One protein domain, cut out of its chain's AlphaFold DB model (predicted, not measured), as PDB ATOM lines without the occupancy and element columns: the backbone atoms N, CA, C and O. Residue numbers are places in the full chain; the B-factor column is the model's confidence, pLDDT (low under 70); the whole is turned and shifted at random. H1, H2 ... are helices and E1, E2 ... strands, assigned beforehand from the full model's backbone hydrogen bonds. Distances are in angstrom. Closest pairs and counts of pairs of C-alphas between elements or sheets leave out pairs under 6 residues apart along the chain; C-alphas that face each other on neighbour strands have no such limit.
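This is residues 11 to 86 of the 392 residues of an uncharacterized protein of Zea mays (UniProt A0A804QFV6). A strand hairpin, E1 and E2, runs lengthwise, residues 25 to 30 of its loop sticking out at one end. H1 lies at the other end, H2 packs on E2, and a small hairpin, E3 and E4, packs on E1. The 76 printed residues, under half in named elements, are of mixed class, in the order E1 E2 H1 E3 E4 H2. The whole is compact, radius of gyration of the C-alphas 13.1 A, spanning 46 by 23 by 17 A.

In the antiparallel hairpin of E1, residues 18 to 22, and E2, residues 35 to 40, find N 19 and O 39 within hydrogen-bond range, 2.9 A. In that of E3, residues 60 to 62, and E4, residues 68 to 70, find N 69 and O 61, 2.9 A. The closest C-alphas of E2 and H2, residues 73 to 84, are 40 and 80, 6.5 A. H1, residues 42 to 49, is about perpendicular to H2, 88 degrees; in both, every O i to N i+4 pair is within range.

Find E1 beginning at C-alpha 18 (-8.009, 33.625, 6.644); H2, 16.2 A long, ends at C-alpha 84 (1.880, 41.733, 5.829).

The printed part has no cut; E1 to E2 is a long link. Residues 11 to 17 and 26 to 27 have pLDDT under 70.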
ATOM      1  N   TRP A  11       1.610  28.834  -8.747       40.03
ATOM      2  CA  TRP A  11       0.460  29.542  -8.193       40.03
ATOM      3  C   TRP A  11      -0.120  28.693  -7.067       40.03
ATOM      4  O   TRP A  11      -0.798  27.695  -7.315       40.03
ATOM      5  N   ILE A  12       0.171  29.057  -5.821       47.81
ATOM      6  CA  ILE A  12      -0.363  28.348  -4.660       47.81
ATOM      7  C   ILE A  12      -1.588  29.116  -4.181       47.81
ATOM      8  O   ILE A  12      -1.483  30.182  -3.573       47.81
ATOM      9  N   ALA A  13      -2.766  28.553  -4.447       51.50
ATOM     10  CA  ALA A  13      -3.989  28.985  -3.790       51.50
ATOM     11  C   ALA A  13      -3.897  28.614  -2.304       51.50
ATOM     12  O   ALA A  13      -3.912  27.437  -1.935       51.50
ATOM     13  N   LEU A  14      -3.784  29.619  -1.439       58.72
ATOM     14  CA  LEU A  14      -3.792  29.427   0.006       58.72
ATOM     15  C   LEU A  14      -5.229  29.568   0.511       58.72
ATOM     16  O   LEU A  14      -5.606  30.579   1.094       58.72
ATOM     17  N   GLN A  15      -6.036  28.524   0.303       51.97
ATOM     18  CA  GLN A  15      -7.442  28.503   0.733       51.97
ATOM     19  C   GLN A  15      -7.604  28.654   2.262       51.97
ATOM     20  O   GLN A  15      -8.676  29.003   2.737       51.97
ATOM     21  N   VAL A  16      -6.549  28.395   3.046       59.59
ATOM     22  CA  VAL A  16      -6.576  28.361   4.521       59.59
ATOM     23  C   VAL A  16      -5.621  29.407   5.109       59.59
ATOM     24  O   VAL A  16      -4.746  29.075   5.906       59.59
ATOM     25  N   ALA A  17      -5.719  30.657   4.657       68.31
ATOM     26  CA  ALA A  17      -4.935  31.775   5.200       68.31
ATOM     27  C   ALA A  17      -5.766  32.772   6.027       68.31
ATOM     28  O   ALA A  17      -5.185  33.634   6.683       68.31
ATOM     29  N   ILE A  18      -7.100  32.658   6.016       82.31
ATOM     30  CA  ILE A  18      -8.009  33.625   6.644       82.31
ATOM     31  C   ILE A  18      -8.927  32.915   7.639       82.31
ATOM     32  O   ILE A  18      -9.639  31.971   7.282       82.31
ATOM     33  N   SER A  19      -8.940  33.405   8.877       87.00
ATOM     34  CA  SER A  19      -9.943  33.041   9.880       87.00
ATOM     35  C   SER A  19     -11.019  34.116   9.959       87.00
ATOM     36  O   SER A  19     -10.710  35.305  10.091       87.00
ATOM     37  N   LEU A  20     -12.277  33.685   9.917       85.06
ATOM     38  CA  LEU A  20     -13.448  34.556   9.931       85.06
ATOM     39  C   LEU A  20     -14.317  34.290  11.165       85.06
ATOM     40  O   LEU A  20     -14.324  33.186  11.704       85.06
ATOM     41  N   VAL A  21     -15.089  35.281  11.597       86.12
ATOM     42  CA  VAL A  21     -16.210  35.082  12.534       86.12
ATOM     43  C   VAL A  21     -17.510  35.463  11.859       86.12
ATOM     44  O   VAL A  21     -17.523  36.367  11.032       86.12
ATOM     45  N   LEU A  22     -18.598  34.763  12.191       86.75
ATOM     46  CA  LEU A  22     -19.923  35.117  11.692       86.75
ATOM     47  C   LEU A  22     -20.254  36.545  12.097       86.75
ATOM     48  O   LEU A  22     -20.207  36.890  13.276       86.75
ATOM     49  N   ARG A  23     -20.658  37.331  11.107       82.81
ATOM     50  CA  ARG A  23     -21.137  38.686  11.333       82.81
ATOM     51  C   ARG A  23     -22.480  38.713  12.065       82.81
ATOM     52  O   ARG A  23     -22.734  39.591  12.882       82.81
ATOM     53  N   GLY A  24     -23.332  37.727  11.792       83.38
ATOM     54  CA  GLY A  24     -24.634  37.586  12.436       83.38
ATOM     55  C   GLY A  24     -25.615  38.694  12.053       83.38
ATOM     56  O   GLY A  24     -25.669  39.116  10.897       83.38
ATOM     57  N   VAL A  25     -26.417  39.138  13.024       81.75
ATOM     58  CA  VAL A  25     -27.456  40.153  12.820       81.75
ATOM     59  C   VAL A  25     -26.934  41.523  13.238       81.75
ATOM     60  O   VAL A  25     -26.667  41.751  14.416       81.75
ATOM     61  N   VAL A  26     -26.846  42.451  12.287       69.19
ATOM     62  CA  VAL A  26     -26.427  43.839  12.524       69.19
ATOM     63  C   VAL A  26     -27.574  44.757  12.117       69.19
ATOM     64  O   VAL A  26     -28.064  44.678  10.993       69.19
ATOM     65  N   ASN A  27     -28.029  45.616  13.034       69.25
ATOM     66  CA  ASN A  27     -29.134  46.565  12.817       69.25
ATOM     67  C   ASN A  27     -30.424  45.923  12.285       69.25
ATOM     68  O   ASN A  27     -31.106  46.473  11.425       69.25
ATOM     69  N   GLY A  28     -30.743  44.727  12.780       76.94
ATOM     70  CA  GLY A  28     -31.925  43.974  12.357       76.94
ATOM     71  C   GLY A  28     -31.790  43.266  11.004       76.94
ATOM     72  O   GLY A  28     -32.748  42.628  10.577       76.94
ATOM     73  N   ILE A  29     -30.624  43.331  10.352       74.31
ATOM     74  CA  ILE A  29     -30.328  42.617   9.105       74.31
ATOM     75  C   ILE A  29     -29.481  41.386   9.428       74.31
ATOM     76  O   ILE A  29     -28.412  41.517  10.019       74.31
ATOM     77  N   ASP A  30     -29.951  40.203   9.033       80.62
ATOM     78  CA  ASP A  30     -29.195  38.950   9.124       80.62
ATOM     79  C   ASP A  30     -28.282  38.786   7.904       80.62
ATOM     80  O   ASP A  30     -28.747  38.743   6.762       80.62
ATOM     81  N   TYR A  31     -26.976  38.698   8.150       78.12
ATOM     82  CA  TYR A  31     -25.954  38.570   7.112       78.12
ATOM     83  C   TYR A  31     -25.647  37.114   6.729       78.12
ATOM     84  O   TYR A  31     -24.785  36.874   5.874       78.12
ATOM     85  N   GLY A  32     -26.336  36.138   7.330       88.56
ATOM     86  CA  GLY A  32     -26.196  34.720   7.010       88.56
ATOM     87  C   GLY A  32     -24.742  34.250   7.088       88.56
ATOM     88  O   GLY A  32     -24.063  34.453   8.090       88.56
ATOM     89  N   PHE A  33     -24.234  33.658   6.003       86.56
ATOM     90  CA  PHE A  33     -22.859  33.142   5.902       86.56
ATOM     91  C   PHE A  33     -21.805  34.212   5.565       86.56
ATOM     92  O   PHE A  33     -20.784  33.912   4.943       86.56
ATOM     93  N   THR A  34     -22.036  35.464   5.957       85.81
ATOM     94  CA  THR A  34     -21.030  36.526   5.834       85.81
ATOM     95  C   THR A  34     -20.179  36.578   7.097       85.81
ATOM     96  O   THR A  34     -20.705  36.576   8.213       85.81
ATOM     97  N   GLY A  35     -18.862  36.627   6.922       85.25
ATOM     98  CA  GLY A  35     -17.897  36.688   8.005       85.25
ATOM     99  C   GLY A  35     -17.030  37.943   7.989       85.25
ATOM    100  O   GLY A  35     -16.851  38.573   6.947       85.25
ATOM    101  N   GLU A  36     -16.475  38.249   9.156       83.06
ATOM    102  CA  GLU A  36     -15.516  39.332   9.405       83.06
ATOM    103  C   GLU A  36     -14.121  38.751   9.663       83.06
ATOM    104  O   GLU A  36     -13.980  37.706  10.313       83.06
ATOM    105  N   VAL A  37     -13.083  39.408   9.144       85.00
ATOM    106  CA  VAL A  37     -11.693  38.956   9.260       85.00
ATOM    107  C   VAL A  37     -11.205  39.094  10.693       85.00
ATOM    108  O   VAL A  37     -11.120  40.187  11.242       85.00
ATOM    109  N   THR A  38     -10.795  37.972  11.285       85.19
ATOM    110  CA  THR A  38     -10.220  37.953  12.642       85.19
ATOM    111  C   THR A  38      -8.731  37.683  12.669       85.19
ATOM    112  O   THR A  38      -8.050  38.111  13.600       85.19
ATOM    113  N   LYS A  39      -8.211  36.944  11.685       85.44
ATOM    114  CA  LYS A  39      -6.795  36.588  11.620       85.44
ATOM    115  C   LYS A  39      -6.361  36.283  10.193       85.44
ATOM    116  O   LYS A  39      -7.054  35.567   9.471       85.44
ATOM    117  N   ILE A  40      -5.163  36.754   9.858       87.81
ATOM    118  CA  ILE A  40      -4.413  36.390   8.655       87.81
ATOM    119  C   ILE A  40      -3.216  35.518   9.060       87.81
ATOM    120  O   ILE A  40      -2.463  35.871   9.972       87.81
ATOM    121  N   ASP A  41      -3.025  34.375   8.400       90.31
ATOM    122  CA  ASP A  41      -1.844  33.517   8.568       90.31
ATOM    123  C   ASP A  41      -0.649  34.090   7.788       90.31
ATOM    124  O   ASP A  41      -0.280  33.628   6.707       90.31
ATOM    125  N   VAL A  42      -0.060  35.148   8.351       90.88
ATOM    126  CA  VAL A  42       1.082  35.875   7.775       90.88
ATOM    127  C   VAL A  42       2.274  34.956   7.529       90.88
ATOM    128  O   VAL A  42       2.919  35.066   6.491       90.88
ATOM    129  N   SER A  43       2.559  34.034   8.451       89.62
ATOM    130  CA  SER A  43       3.700  33.121   8.338       89.62
ATOM    131  C   SER A  43       3.587  32.236   7.102       89.62
ATOM    132  O   SER A  43       4.545  32.121   6.344       89.62
ATOM    133  N   ARG A  44       2.401  31.668   6.855       87.62
ATOM    134  CA  ARG A  44       2.153  30.836   5.672       87.62
ATOM    135  C   ARG A  44       2.216  31.634   4.376       87.62
ATOM    136  O   ARG A  44       2.712  31.123   3.378       87.62
ATOM    137  N   ILE A  45       1.704  32.864   4.378       88.25
ATOM    138  CA  ILE A  45       1.785  33.741   3.205       88.25
ATOM    139  C   ILE A  45       3.253  34.070   2.909       88.25
ATOM    140  O   ILE A  45       3.693  33.865   1.780       88.25
ATOM    141  N   ARG A  46       4.025  34.498   3.919       90.88
ATOM    142  CA  ARG A  46       5.450  34.833   3.774       90.88
ATOM    143  C   ARG A  46       6.280  33.645   3.301       90.88
ATOM    144  O   ARG A  46       7.013  33.805   2.344       90.88
ATOM    145  N   GLU A  47       6.067  32.444   3.842       90.88
ATOM    146  CA  GLU A  47       6.750  31.225   3.373       90.88
ATOM    147  C   GLU A  47       6.593  31.009   1.856       90.88
ATOM    148  O   GLU A  47       7.530  30.592   1.173       90.88
ATOM    149  N   ARG A  48       5.404  31.299   1.306       89.06
ATOM    150  CA  ARG A  48       5.155  31.179  -0.139       89.06
ATOM    151  C   ARG A  48       5.765  32.320  -0.935       89.06
ATOM    152  O   ARG A  48       6.335  32.051  -1.988       89.06
ATOM    153  N   LEU A  49       5.689  33.548  -0.433       88.81
ATOM    154  CA  LEU A  49       6.339  34.697  -1.066       88.81
ATOM    155  C   LEU A  49       7.867  34.529  -1.104       88.81
ATOM    156  O   LEU A  49       8.464  34.736  -2.152       88.81
ATOM    157  N   ASP A  50       8.475  34.049  -0.015       91.81
ATOM    158  CA  ASP A  50       9.914  33.755   0.100       91.81
ATOM    159  C   ASP A  50      10.360  32.609  -0.828       91.81
ATOM    160  O   ASP A  50      11.545  32.446  -1.108       91.81
ATOM    161  N   SER A  51       9.405  31.810  -1.314       91.94
ATOM    162  CA  SER A  51       9.611  30.748  -2.305       91.94
ATOM    163  C   SER A  51       9.291  31.208  -3.737       91.94
ATOM    164  O   SER A  51       8.903  30.382  -4.567       91.94
ATOM    165  N   ASP A  52       9.356  32.517  -4.009       89.19
ATOM    166  CA  ASP A  52       9.056  33.156  -5.303       89.19
ATOM    167  C   ASP A  52       7.671  32.791  -5.882       89.19
ATOM    168  O   ASP A  52       7.446  32.796  -7.097       89.19
ATOM    169  N   SER A  53       6.711  32.442  -5.019       89.44
ATOM    170  CA  SER A  53       5.360  32.058  -5.437       89.44
ATOM    171  C   SER A  53       4.410  33.250  -5.407       89.44
ATOM    172  O   SER A  53       4.429  34.062  -4.482       89.44
ATOM    173  N   ILE A  54       3.490  33.306  -6.373       88.19
ATOM    174  CA  ILE A  54       2.361  34.237  -6.302       88.19
ATOM    175  C   ILE A  54       1.279  33.624  -5.417       88.19
ATOM    176  O   ILE A  54       0.775  32.526  -5.681       88.19
ATOM    177  N   VAL A  55       0.917  34.355  -4.367       87.38
ATOM    178  CA  VAL A  55      -0.125  33.956  -3.424       87.38
ATOM    179  C   VAL A  55      -1.474  34.477  -3.900       87.38
ATOM    180  O   VAL A  55      -1.677  35.682  -4.028       87.38
ATOM    181  N   VAL A  56      -2.414  33.559  -4.126       88.62
ATOM    182  CA  VAL A  56      -3.803  33.895  -4.464       88.62
ATOM    183  C   VAL A  56      -4.685  33.633  -3.252       88.62
ATOM    184  O   VAL A  56      -4.732  32.512  -2.741       88.62
ATOM    185  N   ILE A  57      -5.388  34.676  -2.810       85.62
ATOM    186  CA  ILE A  57      -6.279  34.659  -1.649       85.62
ATOM    187  C   ILE A  57      -7.716  34.884  -2.130       85.62
ATOM    188  O   ILE A  57      -8.002  35.868  -2.808       85.62
ATOM    189  N   SER A  58      -8.622  33.965  -1.794       85.50
ATOM    190  CA  SER A  58     -10.058  34.122  -2.050       85.50
ATOM    191  C   SER A  58     -10.719  35.016  -1.003       85.50
ATOM    192  O   SER A  58     -10.290  35.042   0.146       85.50
ATOM    193  N   ASN A  59     -11.848  35.638  -1.343       82.12
ATOM    194  CA  ASN A  59     -12.706  36.366  -0.400       82.12
ATOM    195  C   ASN A  59     -13.531  35.433   0.523       82.12
ATOM    196  O   ASN A  59     -14.603  35.795   0.997       82.12
ATOM    197  N   MET A  60     -13.049  34.213   0.754       87.44
ATOM    198  CA  MET A  60     -13.657  33.209   1.620       87.44
ATOM    199  C   MET A  60     -12.651  32.797   2.686       87.44
ATOM    200  O   MET A  60     -11.451  32.728   2.421       87.44
ATOM    201  N   GLY A  61     -13.155  32.465   3.866       86.44
ATOM    202  CA  GLY A  61     -12.353  31.952   4.969       86.44
ATOM    203  C   GLY A  61     -13.168  31.034   5.866       86.44
ATOM    204  O   GLY A  61     -14.343  30.770   5.601       86.44
ATOM    205  N   PHE A  62     -12.530  30.536   6.921       88.62
ATOM    206  CA  PHE A  62     -13.127  29.529   7.796       88.62
ATOM    207  C   PHE A  62     -13.378  30.082   9.195       88.62
ATOM    208  O   PHE A  62     -12.531  30.787   9.752       88.62
ATOM    209  N   SER A  63     -14.526  29.731   9.771       87.81
ATOM    210  CA  SER A  63     -14.800  29.953  11.188       87.81
ATOM    211  C   SER A  63     -14.033  28.970  12.076       87.81
ATOM    212  O   SER A  63     -13.501  27.958  11.614       87.81
ATOM    213  N   SER A  64     -14.011  29.225  13.387       85.69
ATOM    214  CA  SER A  64     -13.468  28.277  14.369       85.69
ATOM    215  C   SER A  64     -14.241  26.952  14.432       85.69
ATOM    216  O   SER A  64     -13.668  25.943  14.839       85.69
ATOM    217  N   SER A  65     -15.510  26.935  14.006       87.81
ATOM    218  CA  SER A  65     -16.331  25.727  13.841       87.81
ATOM    219  C   SER A  65     -16.081  24.991  12.518       87.81
ATOM    220  O   SER A  65     -16.554  23.868  12.362       87.81
ATOM    221  N   GLY A  66     -15.311  25.574  11.592       86.12
ATOM    222  CA  GLY A  66     -15.012  24.999  10.278       86.12
ATOM    223  C   GLY A  66     -16.006  25.372   9.173       86.12
ATOM    224  O   GLY A  66     -15.910  24.829   8.073       86.12
ATOM    225  N   ASP A  67     -16.930  26.300   9.433       88.88
ATOM    226  CA  ASP A  67     -17.868  26.801   8.426       88.88
ATOM    227  C   ASP A  67     -17.146  27.701   7.419       88.88
ATOM    228  O   ASP A  67     -16.280  28.497   7.792       88.88
ATOM    229  N   VAL A  68     -17.523  27.601   6.143       90.25
ATOM    230  CA  VAL A  68     -17.032  28.503   5.093       90.25
ATOM    231  C   VAL A  68     -17.877  29.767   5.108       90.25
ATOM    232  O   VAL A  68     -19.091  29.703   4.920       90.25
ATOM    233  N   LEU A  69     -17.229  30.913   5.297       87.00
ATOM    234  CA  LEU A  69     -17.881  32.217   5.298       87.00
ATOM    235  C   LEU A  69     -17.379  33.059   4.124       87.00
ATOM    236  O   LEU A  69     -16.191  33.046   3.790       87.00
ATOM    237  N   ASN A  70     -18.295  33.799   3.506       86.19
ATOM    238  CA  ASN A  70     -17.973  34.828   2.527       86.19
ATOM    239  C   ASN A  70     -17.550  36.108   3.255       86.19
ATOM    240  O   ASN A  70     -18.182  36.497   4.231       86.19
ATOM    241  N   CYS A  71     -16.525  36.788   2.768       82.88
ATOM    242  CA  CYS A  71     -16.050  38.048   3.321       82.88
ATOM    243  C   CYS A  71     -15.980  39.115   2.223       82.88
ATOM    244  O   CYS A  71     -15.935  38.814   1.024       82.88
ATOM    245  N   ASN A  72     -15.991  40.380   2.633       77.62
ATOM    246  CA  ASN A  72     -15.801  41.491   1.718       77.62
ATOM    247  C   ASN A  72     -14.360  41.470   1.169       77.62
ATOM    248  O   ASN A  72     -13.395  41.382   1.926       77.62
ATOM    249  N   THR A  73     -14.207  41.571  -0.154       80.44
ATOM    250  CA  THR A  73     -12.892  41.581  -0.816       80.44
ATOM    251  C   THR A  73     -11.992  42.710  -0.310       80.44
ATOM    252  O   THR A  73     -10.800  42.483  -0.116       80.44
ATOM    253  N   TYR A  74     -12.539  43.899  -0.046       77.88
ATOM    254  CA  TYR A  74     -11.776  45.025   0.498       77.88
ATOM    255  C   TYR A  74     -11.339  44.767   1.938       77.88
ATOM    256  O   TYR A  74     -10.225  45.113   2.313       77.88
ATOM    257  N   GLU A  75     -12.163  44.103   2.745       77.62
ATOM    258  CA  GLU A  75     -11.790  43.733   4.112       77.62
ATOM    259  C   GLU A  75     -10.633  42.731   4.117       77.62
ATOM    260  O   GLU A  75      -9.642  42.925   4.816       77.62
ATOM    261  N   VAL A  76     -10.708  41.708   3.263       85.06
ATOM    262  CA  VAL A  76      -9.617  40.743   3.089       85.06
ATOM    263  C   VAL A  76      -8.351  41.436   2.583       85.06
ATOM    264  O   VAL A  76      -7.279  41.240   3.152       85.06
ATOM    265  N   ALA A  77      -8.458  42.275   1.550       85.94
ATOM    266  CA  ALA A  77      -7.313  42.964   0.963       85.94
ATOM    267  C   ALA A  77      -6.637  43.924   1.953       85.94
ATOM    268  O   ALA A  77      -5.414  43.905   2.084       85.94
ATOM    269  N   THR A  78      -7.420  44.727   2.678       83.56
ATOM    270  CA  THR A  78      -6.901  45.684   3.667       83.56
ATOM    271  C   THR A  78      -6.284  44.950   4.860       83.56
ATOM    272  O   THR A  78      -5.158  45.266   5.243       83.56
ATOM    273  N   ALA A  79      -6.935  43.903   5.386       85.94
ATOM    274  CA  ALA A  79      -6.388  43.082   6.465       85.94
ATOM    275  C   ALA A  79      -5.081  42.387   6.058       85.94
ATOM    276  O   ALA A  79      -4.123  42.386   6.829       85.94
ATOM    277  N   CYS A  80      -5.004  41.834   4.844       89.81
ATOM    278  CA  CYS A  80      -3.770  41.256   4.321       89.81
ATOM    279  C   CYS A  80      -2.668  42.309   4.166       89.81
ATOM    280  O   CYS A  80      -1.555  42.072   4.626       89.81
ATOM    281  N   ALA A  81      -2.962  43.464   3.559       88.81
ATOM    282  CA  ALA A  81      -1.975  44.520   3.337       88.81
ATOM    283  C   ALA A  81      -1.378  45.035   4.657       88.81
ATOM    284  O   ALA A  81      -0.160  45.174   4.769       88.81
ATOM    285  N   LEU A  82      -2.227  45.244   5.667       85.62
ATOM    286  CA  LEU A  82      -1.803  45.665   7.002       85.62
ATOM    287  C   LEU A  82      -1.026  44.567   7.735       85.62
ATOM    288  O   LEU A  82       0.052  44.830   8.256       85.62
ATOM    289  N   ALA A  83      -1.531  43.330   7.748       87.88
ATOM    290  CA  ALA A  83      -0.888  42.220   8.453       87.88
ATOM    291  C   ALA A  83       0.467  41.825   7.845       87.88
ATOM    292  O   ALA A  83       1.348  41.337   8.553       87.88
ATOM    293  N   LEU A  84       0.627  42.000   6.530       89.56
ATOM    294  CA  LEU A  84       1.880  41.733   5.829       89.56
ATOM    295  C   LEU A  84       2.878  42.886   5.934       89.56
ATOM    296  O   LEU A  84       4.053  42.638   5.662       89.56
ATOM    297  N   GLU A  85       2.432  44.077   6.353       89.19
ATOM    298  CA  GLU A  85       3.183  45.336   6.270       89.19
ATOM    299  C   GLU A  85       3.617  45.622   4.825       89.19
ATOM    300  O   GLU A  85       4.785  45.865   4.536       89.19
ATOM    301  N   ALA A  86       2.671  45.523   3.887       89.94
ATOM    302  CA  ALA A  86       2.963  45.691   2.469       89.94
ATOM    303  C   ALA A  86       3.478  47.107   2.152       89.94
ATOM    304  O   ALA A  86       2.932  48.101   2.629       89.94
TER     305      ALA A  86